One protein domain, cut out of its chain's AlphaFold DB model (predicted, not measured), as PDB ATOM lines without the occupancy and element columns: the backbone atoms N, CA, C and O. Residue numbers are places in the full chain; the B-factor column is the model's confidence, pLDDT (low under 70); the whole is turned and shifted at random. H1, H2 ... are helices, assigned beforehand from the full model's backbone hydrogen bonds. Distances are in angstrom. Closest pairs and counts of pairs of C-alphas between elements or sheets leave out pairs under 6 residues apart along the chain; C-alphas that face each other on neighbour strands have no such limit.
ATOM      1  N   CYS A 107      35.788   5.907  -8.085       90.69
ATOM      2  CA  CYS A 107      36.181   5.605  -9.464       90.69
ATOM      3  C   CYS A 107      36.144   6.912 -10.257       90.69
ATOM      4  O   CYS A 107      35.124   7.268 -10.847       90.69
ATOM      5  N   VAL A 108      37.217   7.695 -10.149       88.56
ATOM      6  CA  VAL A 108      37.237   9.079 -10.636       88.56
ATOM      7  C   VAL A 108      37.196   9.119 -12.159       88.56
ATOM      8  O   VAL A 108      36.453   9.930 -12.713       88.56
ATOM      9  N   LEU A 109      37.956   8.246 -12.826       90.25
ATOM     10  CA  LEU A 109      38.009   8.190 -14.286       90.25
ATOM     11  C   LEU A 109      36.682   7.722 -14.869       90.25
ATOM     12  O   LEU A 109      36.148   8.361 -15.776       90.25
ATOM     13  N   PHE A 110      36.134   6.635 -14.328       93.69
ATOM     14  CA  PHE A 110      34.870   6.089 -14.791       93.69
ATOM     15  C   PHE A 110      33.729   7.080 -14.585       93.69
ATOM     16  O   PHE A 110      32.980   7.353 -15.521       93.69
ATOM     17  N   ASP A 111      33.611   7.665 -13.388       91.62
ATOM     18  CA  ASP A 111      32.544   8.624 -13.098       91.62
ATOM     19  C   ASP A 111      32.665   9.854 -14.015       91.62
ATOM     20  O   ASP A 111      31.660  10.336 -14.535       91.62
ATOM     21  N   TYR A 112      33.885  10.332 -14.281       89.12
ATOM     22  CA  TYR A 112      34.132  11.424 -15.224       89.12
ATOM     23  C   TYR A 112      33.723  11.070 -16.662       89.12
ATOM     24  O   TYR A 112      32.973  11.821 -17.295       89.12
ATOM     25  N   GLY A 113      34.164   9.912 -17.163       90.50
ATOM     26  CA  GLY A 113      33.796   9.401 -18.483       90.50
ATOM     27  C   GLY A 113      32.284   9.220 -18.628       90.50
ATOM     28  O   GLY A 113      31.704   9.640 -19.629       90.50
ATOM     29  N   MET A 114      31.617   8.700 -17.594       90.19
ATOM     30  CA  MET A 114      30.161   8.555 -17.550       90.19
ATOM     31  C   MET A 114      29.445   9.902 -17.617       90.19
ATOM     32  O   MET A 114      28.512  10.055 -18.401       90.19
ATOM     33  N   VAL A 115      29.877  10.903 -16.844       87.88
ATOM     34  CA  VAL A 115      29.284  12.251 -16.899       87.88
ATOM     35  C   VAL A 115      29.426  12.853 -18.296       87.88
ATOM     36  O   VAL A 115      28.461  13.415 -18.824       87.88
ATOM     37  N   LYS A 116      30.603  12.715 -18.916       85.25
ATOM     38  CA  LYS A 116      30.862  13.185 -20.284       85.25
ATOM     39  C   LYS A 116      29.964  12.480 -21.294       85.25
ATOM     40  O   LYS A 116      29.273  13.153 -22.058       85.25
ATOM     41  N   TYR A 117      29.919  11.152 -21.248       86.50
ATOM     42  CA  TYR A 117      29.062  10.331 -22.095       86.50
ATOM     43  C   TYR A 117      27.587  10.741 -21.978       86.50
ATOM     44  O   TYR A 117      26.962  11.089 -22.980       86.50
ATOM     45  N   LEU A 118      27.052  10.784 -20.751       82.38
ATOM     46  CA  LEU A 118      25.654  11.128 -20.481       82.38
ATOM     47  C   LEU A 118      25.313  12.552 -20.954       82.38
ATOM     48  O   LEU A 118      24.249  12.766 -21.537       82.38
ATOM     49  N   SER A 119      26.227  13.508 -20.767       77.94
ATOM     50  CA  SER A 119      26.064  14.881 -21.264       77.94
ATOM     51  C   SER A 119      25.978  14.927 -22.793       77.94
ATOM     52  O   SER A 119      25.131  15.630 -23.342       77.94
ATOM     53  N   LEU A 120      26.828  14.167 -23.496       76.06
ATOM     54  CA  LEU A 120      26.850  14.146 -24.963       76.06
ATOM     55  C   LEU A 120      25.616  13.474 -25.574       76.06
ATOM     56  O   LEU A 120      25.176  13.890 -26.643       76.06
ATOM     57  N   ILE A 121      25.020  12.489 -24.896       73.62
ATOM     58  CA  ILE A 121      23.735  11.897 -25.312       73.62
ATOM     59  C   ILE A 121      22.515  12.716 -24.845       73.62
ATOM     60  O   ILE A 121      21.381  12.242 -24.914       73.62
ATOM     61  N   GLY A 122      22.734  13.944 -24.357       66.75
ATOM     62  CA  GLY A 122      21.682  14.917 -24.062       66.75
ATOM     63  C   GLY A 122      20.983  14.748 -22.711       66.75
ATOM     64  O   GLY A 122      19.887  15.286 -22.540       66.75
ATOM     65  N   LYS A 123      21.568  14.021 -21.747       70.38
ATOM     66  CA  LYS A 123      21.022  13.955 -20.380       70.38
ATOM     67  C   LYS A 123      21.173  15.303 -19.680       70.38
ATOM     68  O   LYS A 123      22.204  15.965 -19.794       70.38
ATOM     69  N   THR A 124      20.148  15.704 -18.933       69.38
ATOM     70  CA  THR A 124      20.219  16.908 -18.097       69.38
ATOM     71  C   THR A 124      21.091  16.662 -16.872       69.38
ATOM     72  O   THR A 124      21.302  15.525 -16.457       69.38
ATOM     73  N   THR A 125      21.570  17.731 -16.250       71.00
ATOM     74  CA  THR A 125      22.411  17.643 -15.055       71.00
ATOM     75  C   THR A 125      21.723  16.906 -13.896       71.00
ATOM     76  O   THR A 125      22.368  16.106 -13.221       71.00
ATOM     77  N   ASP A 126      20.409  17.093 -13.714       70.50
ATOM     78  CA  ASP A 126      19.621  16.346 -12.723       70.50
ATOM     79  C   ASP A 126      19.573  14.848 -13.041       70.50
ATOM     80  O   ASP A 126      19.812  14.027 -12.161       70.50
ATOM     81  N   GLN A 127      19.356  14.489 -14.312       71.56
ATOM     82  CA  GLN A 127      19.368  13.091 -14.749       71.56
ATOM     83  C   GLN A 127      20.747  12.462 -14.562       71.56
ATOM     84  O   GLN A 127      20.842  11.355 -14.055       71.56
ATOM     85  N   ILE A 128      21.825  13.158 -14.942       79.06
ATOM     86  CA  ILE A 128      23.203  12.672 -14.767       79.06
ATOM     87  C   ILE A 128      23.471  12.376 -13.295       79.06
ATOM     88  O   ILE A 128      24.055  11.343 -12.974       79.06
ATOM     89  N   ARG A 129      23.017  13.261 -12.401       80.06
ATOM     90  CA  ARG A 129      23.203  13.114 -10.961       80.06
ATOM     91  C   ARG A 129      22.652  11.777 -10.461       80.06
ATOM     92  O   ARG A 129      23.324  11.140  -9.669       80.06
ATOM     93  N   GLU A 130      21.528  11.283 -10.976       79.50
ATOM     94  CA  GLU A 130      20.960   9.976 -10.588       79.50
ATOM     95  C   GLU A 130      21.886   8.776 -10.868       79.50
ATOM     96  O   GLU A 130      21.815   7.767 -10.163       79.50
ATOM     97  N   PHE A 131      22.780   8.882 -11.855       79.81
ATOM     98  CA  PHE A 131      23.719   7.815 -12.222       79.81
ATOM     99  C   PHE A 131      25.039   7.870 -11.443       79.81
ATOM    100  O   PHE A 131      25.775   6.883 -11.423       79.81
ATOM    101  N   ILE A 132      25.351   8.998 -10.804       84.56
ATOM    102  CA  ILE A 132      26.631   9.208 -10.127       84.56
ATOM    103  C   ILE A 132      26.494   8.913  -8.627       84.56
ATOM    104  O   ILE A 132      25.595   9.438  -7.970       84.56
ATOM    105  N   PRO A 133      27.378   8.098  -8.026       83.00
ATOM    106  CA  PRO A 133      27.343   7.848  -6.589       83.00
ATOM    107  C   PRO A 133      27.560   9.126  -5.766       83.00
ATOM    108  O   PRO A 133      28.447   9.919  -6.065       83.00
ATOM    109  N   LYS A 134      26.812   9.297  -4.666       82.81
ATOM    110  CA  LYS A 134      26.912  10.484  -3.785       82.81
ATOM    111  C   LYS A 134      28.293  10.702  -3.163       82.81
ATOM    112  O   LYS A 134      28.599  11.802  -2.730       82.81
ATOM    113  N   ASN A 135      29.093   9.646  -3.057       78.75
ATOM    114  CA  ASN A 135      30.467   9.693  -2.558       78.75
ATOM    115  C   ASN A 135      31.502   9.963  -3.666       78.75
ATOM    116  O   ASN A 135      32.699   9.947  -3.388       78.75
ATOM    117  N   SER A 136      31.065  10.155  -4.912       84.50
ATOM    118  CA  SER A 136      31.930  10.523  -6.028       84.50
ATOM    119  C   SER A 136      32.261  12.011  -5.990       84.50
ATOM    120  O   SER A 136      31.388  12.840  -5.754       84.50
ATOM    121  N   VAL A 137      33.496  12.364  -6.346       83.56
ATOM    122  CA  VAL A 137      33.899  13.765  -6.560       83.56
ATOM    123  C   VAL A 137      33.057  14.419  -7.667       83.56
ATOM    124  O   VAL A 137      32.783  15.619  -7.607       83.56
ATOM    125  N   MET A 138      32.587  13.632  -8.645       84.81
ATOM    126  CA  MET A 138      31.688  14.118  -9.695       84.81
ATOM    127  C   MET A 138      30.348  14.600  -9.140       84.81
ATOM    128  O   MET A 138      29.793  15.556  -9.671       84.81
ATOM    129  N   TRP A 139      29.840  13.994  -8.063       84.00
ATOM    130  CA  TRP A 139      28.562  14.391  -7.469       84.00
ATOM    131  C   TRP A 139      28.574  15.849  -7.006       84.00
ATOM    132  O   TRP A 139      27.627  16.596  -7.264       84.00
ATOM    133  N   ASP A 140      29.662  16.258  -6.355       82.56
ATOM    134  CA  ASP A 140      29.815  17.619  -5.856       82.56
ATOM    135  C   ASP A 140      30.090  18.605  -7.000       82.56
ATOM    136  O   ASP A 140      29.529  19.694  -7.010       82.56
ATOM    137  N   ILE A 141      30.897  18.220  -7.999       81.12
ATOM    138  CA  ILE A 141      31.158  19.061  -9.183       81.12
ATOM    139  C   ILE A 141      29.859  19.334  -9.954       81.12
ATOM    140  O   ILE A 141      29.594  20.467 -10.345       81.12
ATOM    141  N   ILE A 142      29.025  18.310 -10.149       78.94
ATOM    142  CA  ILE A 142      27.702  18.442 -10.770       78.94
ATOM    143  C   ILE A 142      26.811  19.379  -9.939       78.94
ATOM    144  O   ILE A 142      26.116  20.220 -10.508       78.94
ATOM    145  N   GLY A 143      26.849  19.253  -8.608       77.00
ATOM    146  CA  GLY A 143      26.114  20.113  -7.676       77.00
ATOM    147  C   GLY A 143      26.464  21.595  -7.823       77.00
ATOM    148  O   GLY A 143      25.570  22.409  -8.036       77.00
ATOM    149  N   ASP A 144      27.752  21.933  -7.797       74.50
ATOM    150  CA  ASP A 144      28.229  23.310  -7.985       74.50
ATOM    151  C   ASP A 144      27.773  23.911  -9.329       74.50
ATOM    152  O   ASP A 144      27.469  25.101  -9.432       74.50
ATOM    153  N   ILE A 145      27.729  23.095 -10.387       70.38
ATOM    154  CA  ILE A 145      27.322  23.547 -11.722       70.38
ATOM    155  C   ILE A 145      25.806  23.798 -11.788       70.38
ATOM    156  O   ILE A 145      25.389  24.776 -12.415       70.38
ATOM    157  N   LEU A 146      24.993  22.954 -11.136       66.06
ATOM    158  CA  LEU A 146      23.536  23.135 -11.026       66.06
ATOM    159  C   LEU A 146      23.172  24.470 -10.377       66.06
ATOM    160  O   LEU A 146      22.263  25.155 -10.843       66.06
ATOM    161  N   GLU A 147      23.899  24.859  -9.330       59.16
ATOM    162  CA  GLU A 147      23.679  26.136  -8.642       59.16
ATOM    163  C   GLU A 147      24.039  27.345  -9.524       59.16
ATOM    164  O   GLU A 147      23.506  28.439  -9.327       59.16
ATOM    165  N   ALA A 148      24.902  27.156 -10.530       55.09
ATOM    166  CA  ALA A 148      25.459  28.235 -11.336       55.09
ATOM    167  C   ALA A 148      24.723  28.523 -12.665       55.09
ATOM    168  O   ALA A 148      24.769  29.669 -13.117       55.09
ATOM    169  N   VAL A 149      24.091  27.545 -13.347       52.50
ATOM    170  CA  VAL A 149      23.543  27.744 -14.718       52.50
ATOM    171  C   VAL A 149      22.342  26.829 -15.050       52.50
ATOM    172  O   VAL A 149      22.443  25.612 -14.975       52.50
ATOM    173  N   HIS A 150      21.238  27.397 -15.563       44.66
ATOM    174  CA  HIS A 150      20.056  26.673 -16.087       44.66
ATOM    175  C   HIS A 150      20.145  26.305 -17.603       44.66
ATOM    176  O   HIS A 150      19.143  26.409 -18.311       44.66
ATOM    177  N   ILE A 151      21.311  25.929 -18.170       43.34
ATOM    178  CA  ILE A 151      21.444  25.608 -19.622       43.34
ATOM    179  C   ILE A 151      22.385  24.401 -19.894       43.34
ATOM    180  O   ILE A 151      23.483  24.374 -19.339       43.34
ATOM    181  N   PRO A 152      22.035  23.445 -20.795       48.72
ATOM    182  CA  PRO A 152      22.554  22.063 -20.780       48.72
ATOM    183  C   PRO A 152      23.828  21.738 -21.598       48.72
ATOM    184  O   PRO A 152      24.176  20.569 -21.685       48.72
ATOM    185  N   VAL A 153      24.535  22.689 -22.235       43.09
ATOM    186  CA  VAL A 153      25.537  22.335 -23.288       43.09
ATOM    187  C   VAL A 153      26.986  22.777 -22.995       43.09
ATOM    188  O   VAL A 153      27.923  22.253 -23.589       43.09
ATOM    189  N   ALA A 154      27.220  23.675 -22.030       49.34
ATOM    190  CA  ALA A 154      28.565  24.174 -21.678       49.34
ATOM    191  C   ALA A 154      29.224  23.444 -20.479       49.34
ATOM    192  O   ALA A 154      30.202  23.933 -19.915       49.34
ATOM    193  N   LEU A 155      28.669  22.297 -20.062       54.31
ATOM    194  CA  LEU A 155      29.070  21.549 -18.859       54.31
ATOM    195  C   LEU A 155      30.468  20.913 -18.981       54.31
ATOM    196  O   LEU A 155      31.233  20.870 -18.021       54.31
ATOM    197  N   VAL A 156      30.788  20.427 -20.179       60.28
ATOM    198  CA  VAL A 156      31.877  19.480 -20.465       60.28
ATOM    199  C   VAL A 156      33.259  20.047 -20.107       60.28
ATOM    200  O   VAL A 156      34.029  19.372 -19.426       60.28
ATOM    201  N   ASP A 157      33.559  21.289 -20.483       64.81
ATOM    202  CA  ASP A 157      34.901  21.867 -20.290       64.81
ATOM    203  C   ASP A 157      35.138  22.330 -18.842       64.81
ATOM    204  O   ASP A 157      36.249  22.239 -18.320       64.81
ATOM    205  N   LYS A 158      34.079  22.771 -18.145       68.25
ATOM    206  CA  LYS A 158      34.170  23.199 -16.738       68.25
ATOM    207  C   LYS A 158      34.402  22.030 -15.785       68.25
ATOM    208  O   LYS A 158      35.144  22.195 -14.821       68.25
ATOM    209  N   ILE A 159      33.822  20.858 -16.057       72.69
ATOM    210  CA  ILE A 159      33.993  19.667 -15.207       72.69
ATOM    211  C   ILE A 159      35.467  19.262 -15.136       72.69
ATOM    212  O   ILE A 159      35.967  19.008 -14.045       72.69
ATOM    213  N   ALA A 160      36.175  19.252 -16.269       70.62
ATOM    214  CA  ALA A 160      37.594  18.901 -16.316       70.62
ATOM    215  C   ALA A 160      38.452  19.869 -15.484       70.62
ATOM    216  O   ALA A 160      39.326  19.440 -14.732       70.62
ATOM    217  N   ILE A 161      38.172  21.175 -15.580       73.88
ATOM    218  CA  ILE A 161      38.865  22.223 -14.817       73.88
ATOM    219  C   ILE A 161      38.599  22.057 -13.315       73.88
ATOM    220  O   ILE A 161      39.540  21.954 -12.531       73.88
ATOM    221  N   MET A 162      37.329  21.948 -12.914       72.69
ATOM    222  CA  MET A 162      36.941  21.796 -11.506       72.69
ATOM    223  C   MET A 162      37.475  20.492 -10.895       72.69
ATOM    224  O   MET A 162      37.874  20.460  -9.729       72.69
ATOM    225  N   LEU A 163      37.534  19.417 -11.685       74.19
ATOM    226  CA  LEU A 163      38.128  18.149 -11.270       74.19
ATOM    227  C   LEU A 163      39.639  18.277 -11.028       74.19
ATOM    228  O   LEU A 163      40.132  17.788 -10.003       74.19
ATOM    229  N   ARG A 164      40.356  18.959 -11.937       73.62
ATOM    230  CA  ARG A 164      41.798  19.251 -11.823       73.62
ATOM    231  C   ARG A 164      42.109  20.088 -10.582       73.62
ATOM    232  O   ARG A 164      43.076  19.794  -9.881       73.62
ATOM    233  N   GLU A 165      41.271  21.076 -10.269       72.94
ATOM    234  CA  GLU A 165      41.428  21.940  -9.089       72.94
ATOM    235  C   GLU A 165      41.208  21.186  -7.765       72.94
ATOM    236  O   GLU A 165      41.976  21.361  -6.815       72.94
ATOM    237  N   ARG A 166      40.198  20.305  -7.691       70.56
ATOM    238  CA  ARG A 166      39.836  19.589  -6.452       70.56
ATOM    239  C   ARG A 166      40.742  18.397  -6.111       70.56
ATOM    240  O   ARG A 166      40.835  18.032  -4.941       70.56
ATOM    241  N   SER A 167      41.438  17.806  -7.085       61.72
ATOM    242  CA  SER A 167      42.076  16.478  -6.930       61.72
ATOM    243  C   SER A 167      43.616  16.478  -6.968       61.72
ATOM    244  O   SER A 167      44.238  15.446  -7.221       61.72
ATOM    245  N   SER A 168      44.253  17.621  -6.687       57.41
ATOM    246  CA  SER A 168      45.664  17.958  -6.994       57.41
ATOM    247  C   SER A 168      46.788  16.960  -6.624       57.41
ATOM    248  O   SER A 168      47.876  17.066  -7.187       57.41
ATOM    249  N   LYS A 169      46.579  15.978  -5.730       56.38
ATOM    250  CA  LYS A 169      47.571  14.917  -5.420       56.38
ATOM    251  C   LYS A 169      47.333  13.584  -6.137       56.38
ATOM    252  O   LYS A 169      48.307  12.927  -6.479       56.38
ATOM    253  N   GLN A 170      46.078  13.200  -6.368       54.91
ATOM    254  CA  GLN A 170      45.704  11.970  -7.084       54.91
ATOM    255  C   GLN A 170      45.822  12.142  -8.607       54.91
ATOM    256  O   GLN A 170      46.037  11.184  -9.332       54.91
ATOM    257  N   PHE A 171      45.754  13.383  -9.098       57.91
ATOM    258  CA  PHE A 171      45.632  13.686 -10.525       57.91
ATOM    259  C   PHE A 171      46.858  13.354 -11.392       57.91
ATOM    260  O   PHE A 171      46.705  13.192 -12.598       57.91
ATOM    261  N   LYS A 172      48.071  13.229 -10.827       62.09
ATOM    262  CA  LYS A 172      49.248  12.837 -11.631       62.09
ATOM    263  C   LYS A 172      49.077  11.464 -12.282       62.09
ATOM    264  O   LYS A 172      49.602  11.262 -13.365       62.09
ATOM    265  N   GLU A 173      48.347  10.561 -11.632       62.72
ATOM    266  CA  GLU A 173      48.088   9.201 -12.123       62.72
ATOM    267  C   GLU A 173      46.952   9.155 -13.161       62.72
ATOM    268  O   GLU A 173      46.806   8.159 -13.855       62.72
ATOM    269  N   TYR A 174      46.172  10.236 -13.298       74.50
ATOM    270  CA  TYR A 174      44.954  10.295 -14.118       74.50
ATOM    271  C   TYR A 174      45.036  11.260 -15.308       74.50
ATOM    272  O   TYR A 174      44.093  11.337 -16.094       74.50
ATOM    273  N   HIS A 175      46.114  12.043 -15.414       75.12
ATOM    274  CA  HIS A 175      46.205  13.169 -16.347       75.12
ATOM    275  C   HIS A 175      46.021  12.738 -17.804       75.12
ATOM    276  O   HIS A 175      45.167  13.291 -18.492       75.12
ATOM    277  N   ASP A 176      46.764  11.712 -18.219       83.19
ATOM    278  CA  ASP A 176      46.763  11.227 -19.598       83.19
ATOM    279  C   ASP A 176      45.385  10.676 -19.995       83.19
ATOM    280  O   ASP A 176      44.894  10.968 -21.082       83.19
ATOM    281  N   GLU A 177      44.705   9.964 -19.090       87.50
ATOM    282  CA  GLU A 177      43.370   9.413 -19.357       87.50
ATOM    283  C   GLU A 177      42.281  10.482 -19.409       87.50
ATOM    284  O   GLU A 177      41.369  10.411 -20.233       87.50
ATOM    285  N   ILE A 178      42.365  11.509 -18.563       84.00
ATOM    286  CA  ILE A 178      41.403  12.614 -18.602       84.00
ATOM    287  C   ILE A 178      41.588  13.428 -19.883       84.00
ATOM    288  O   ILE A 178      40.592  13.763 -20.525       84.00
ATOM    289  N   ASP A 179      42.835  13.694 -20.279       84.25
ATOM    290  CA  ASP A 179      43.150  14.333 -21.556       84.25
ATOM    291  C   ASP A 179      42.660  13.476 -22.735       84.25
ATOM    292  O   ASP A 179      42.090  14.007 -23.686       84.25
ATOM    293  N   ALA A 180      42.805  12.151 -22.656       86.31
ATOM    294  CA  ALA A 180      42.317  11.234 -23.679       86.31
ATOM    295  C   ALA A 180      40.783  11.232 -23.789       86.31
ATOM    296  O   ALA A 180      40.254  11.218 -24.901       86.31
ATOM    297  N   VAL A 181      40.060  11.303 -22.665       85.50
ATOM    298  CA  VAL A 181      38.595  11.459 -22.649       85.50
ATOM    299  C   VAL A 181      38.176  12.822 -23.202       85.50
ATOM    300  O   VAL A 181      37.216  12.904 -23.968       85.50
ATOM    301  N   ASP A 182      38.893  13.894 -22.858       83.88
ATOM    302  CA  ASP A 182      38.666  15.232 -23.417       83.88
ATOM    303  C   ASP A 182      38.944  15.287 -24.931       83.88
ATOM    304  O   ASP A 182      38.301  16.054 -25.654       83.88
ATOM    305  N   ALA A 183      39.855  14.445 -25.427       83.81
ATOM    306  CA  ALA A 183      40.239  14.373 -26.833       83.81
ATOM    307  C   ALA A 183      39.259  13.597 -27.734       83.81
ATOM    308  O   ALA A 183      39.317  13.790 -28.948       83.81
ATOM    309  N   CYS A 184      38.334  12.792 -27.190       79.25
ATOM    310  CA  CYS A 184      37.351  11.979 -27.942       79.25
ATOM    311  C   CYS A 184      36.328  12.772 -28.788       79.25
ATOM    312  O   CYS A 184      35.314  12.231 -29.232       79.25
ATOM    313  N   ALA A 185      36.559  14.071 -29.004       62.81
ATOM    314  CA  ALA A 185      35.638  15.015 -29.623       62.81
ATOM    315  C   ALA A 185      34.222  14.911 -29.010       62.81
ATOM    316  O   ALA A 185      33.976  14.250 -28.004       62.81
ATOM    317  N   ARG A 186      33.221  15.586 -29.579       70.19
ATOM    318  CA  ARG A 186      31.822  15.397 -29.149       70.19
ATOM    319  C   ARG A 186      31.246  14.078 -29.694       70.19
ATOM    320  O   ARG A 186      30.142  14.092 -30.227       70.19
ATOM    321  N   ASN A 187      31.994  12.973 -29.614       78.06
ATOM    322  CA  ASN A 187      31.581  11.650 -30.073       78.06
ATOM    323  C   ASN A 187      31.223  10.750 -28.871       78.06
ATOM    324  O   ASN A 187      32.113  10.186 -28.233       78.06
ATOM    325  N   PRO A 188      29.923  10.570 -28.555       77.12
ATOM    326  CA  PRO A 188      29.507   9.712 -27.451       77.12
ATOM    327  C   PRO A 188      29.983   8.262 -27.587       77.12
ATOM    328  O   PRO A 188      30.169   7.598 -26.570       77.12
ATOM    329  N   LYS A 189      30.173   7.762 -28.817       80.94
ATOM    330  CA  LYS A 189      30.607   6.383 -29.048       80.94
ATOM    331  C   LYS A 189      32.042   6.169 -28.569       80.94
ATOM    332  O   LYS A 189      32.275   5.264 -27.786       80.94
ATOM    333  N   GLU A 190      32.963   7.055 -28.944       84.88
ATOM    334  CA  GLU A 190      34.365   6.968 -28.511       84.88
ATOM    335  C   GLU A 190      34.506   7.029 -26.985       84.88
ATOM    336  O   GLU A 190      35.309   6.298 -26.408       84.88
ATOM    337  N   ILE A 191      33.695   7.855 -26.312       85.69
ATOM    338  CA  ILE A 191      33.672   7.875 -24.843       85.69
ATOM    339  C   ILE A 191      33.092   6.569 -24.295       85.69
ATOM    340  O   ILE A 191      33.660   6.009 -23.362       85.69
ATOM    341  N   SER A 192      31.989   6.075 -24.871       85.06
ATOM    342  CA  SER A 192      31.358   4.811 -24.469       85.06
ATOM    343  C   SER A 192      32.327   3.632 -24.560       85.06
ATOM    344  O   SER A 192      32.401   2.842 -23.621       85.06
ATOM    345  N   ASP A 193      33.083   3.536 -25.653       85.62
ATOM    346  CA  ASP A 193      34.057   2.466 -25.895       85.62
ATOM    347  C   ASP A 193      35.201   2.523 -24.859       85.62
ATOM    348  O   ASP A 193      35.683   1.493 -24.388       85.62
ATOM    349  N   ARG A 194      35.564   3.727 -24.390       90.88
ATOM    350  CA  ARG A 194      36.560   3.930 -23.324       90.88
ATOM    351  C   ARG A 194      36.068   3.620 -21.914       90.88
ATOM    352  O   ARG A 194      36.899   3.394 -21.038       90.88
ATOM    353  N   LEU A 195      34.759   3.616 -21.647       93.62
ATOM    354  CA  LEU A 195      34.234   3.460 -20.280       93.62
ATOM    355  C   LEU A 195      34.758   2.197 -19.588       93.62
ATOM    356  O   LEU A 195      35.019   2.217 -18.387       93.62
ATOM    357  N   SER A 196      34.927   1.115 -20.347       94.25
ATOM    358  CA  SER A 196      35.449  -0.141 -19.818       94.25
ATOM    359  C   SER A 196      36.887  -0.005 -19.312       94.25
ATOM    360  O   SER A 196      37.178  -0.330 -18.159       94.25
TER     361      SER A 196
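AT A GLANCE: This is residues 107 to 196 of the 565 residues of an uncharacterized protein of Ferroplasma sp. Type II (UniProt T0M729). Helices H2 to H6 pack round a core helix, H1, in a compact cluster. H4, H5 and H6 run nearly along H1; the hairpin of H2 and H3 crosses it steeply. The printed part has 90 residues, with six named helices and no named strand: all helix, radius of gyration of the C-alphas 12.1 A, spans 32 by 28 by 21 A.

IN THESE COORDINATES: Find C-alpha 108 at (37.237, 9.079, -10.636); H1 runs 18.4 A to residue 120. Then come H2, residues 125 to 131; H3, 137 to 148; H4, 155 to 166; H5, 175 to 183; and H6, 188 to 196, ending at C-alpha 196, (35.449, -0.141, -19.818).

HOW THE PARTS SIT: Look first at the hub, H1: it touches H6 opposite ways, closest C-alphas Tyr 117 and Pro 188, 5.4 A. H3 touches H4 at a steep tilt of 58 degrees, closest C-alphas Ile 141 and Ile 159, 6.7 A. H1, H3 and H5 have every O i to N i+4 pair within hydrogen-bond range; H2 has 2 of 3, H4 6 of 8, H6 4 of 5.

THE WHOLE: The printed part has no cut and no long link. Confidence is under 70 at, among others, residues 146 to 158.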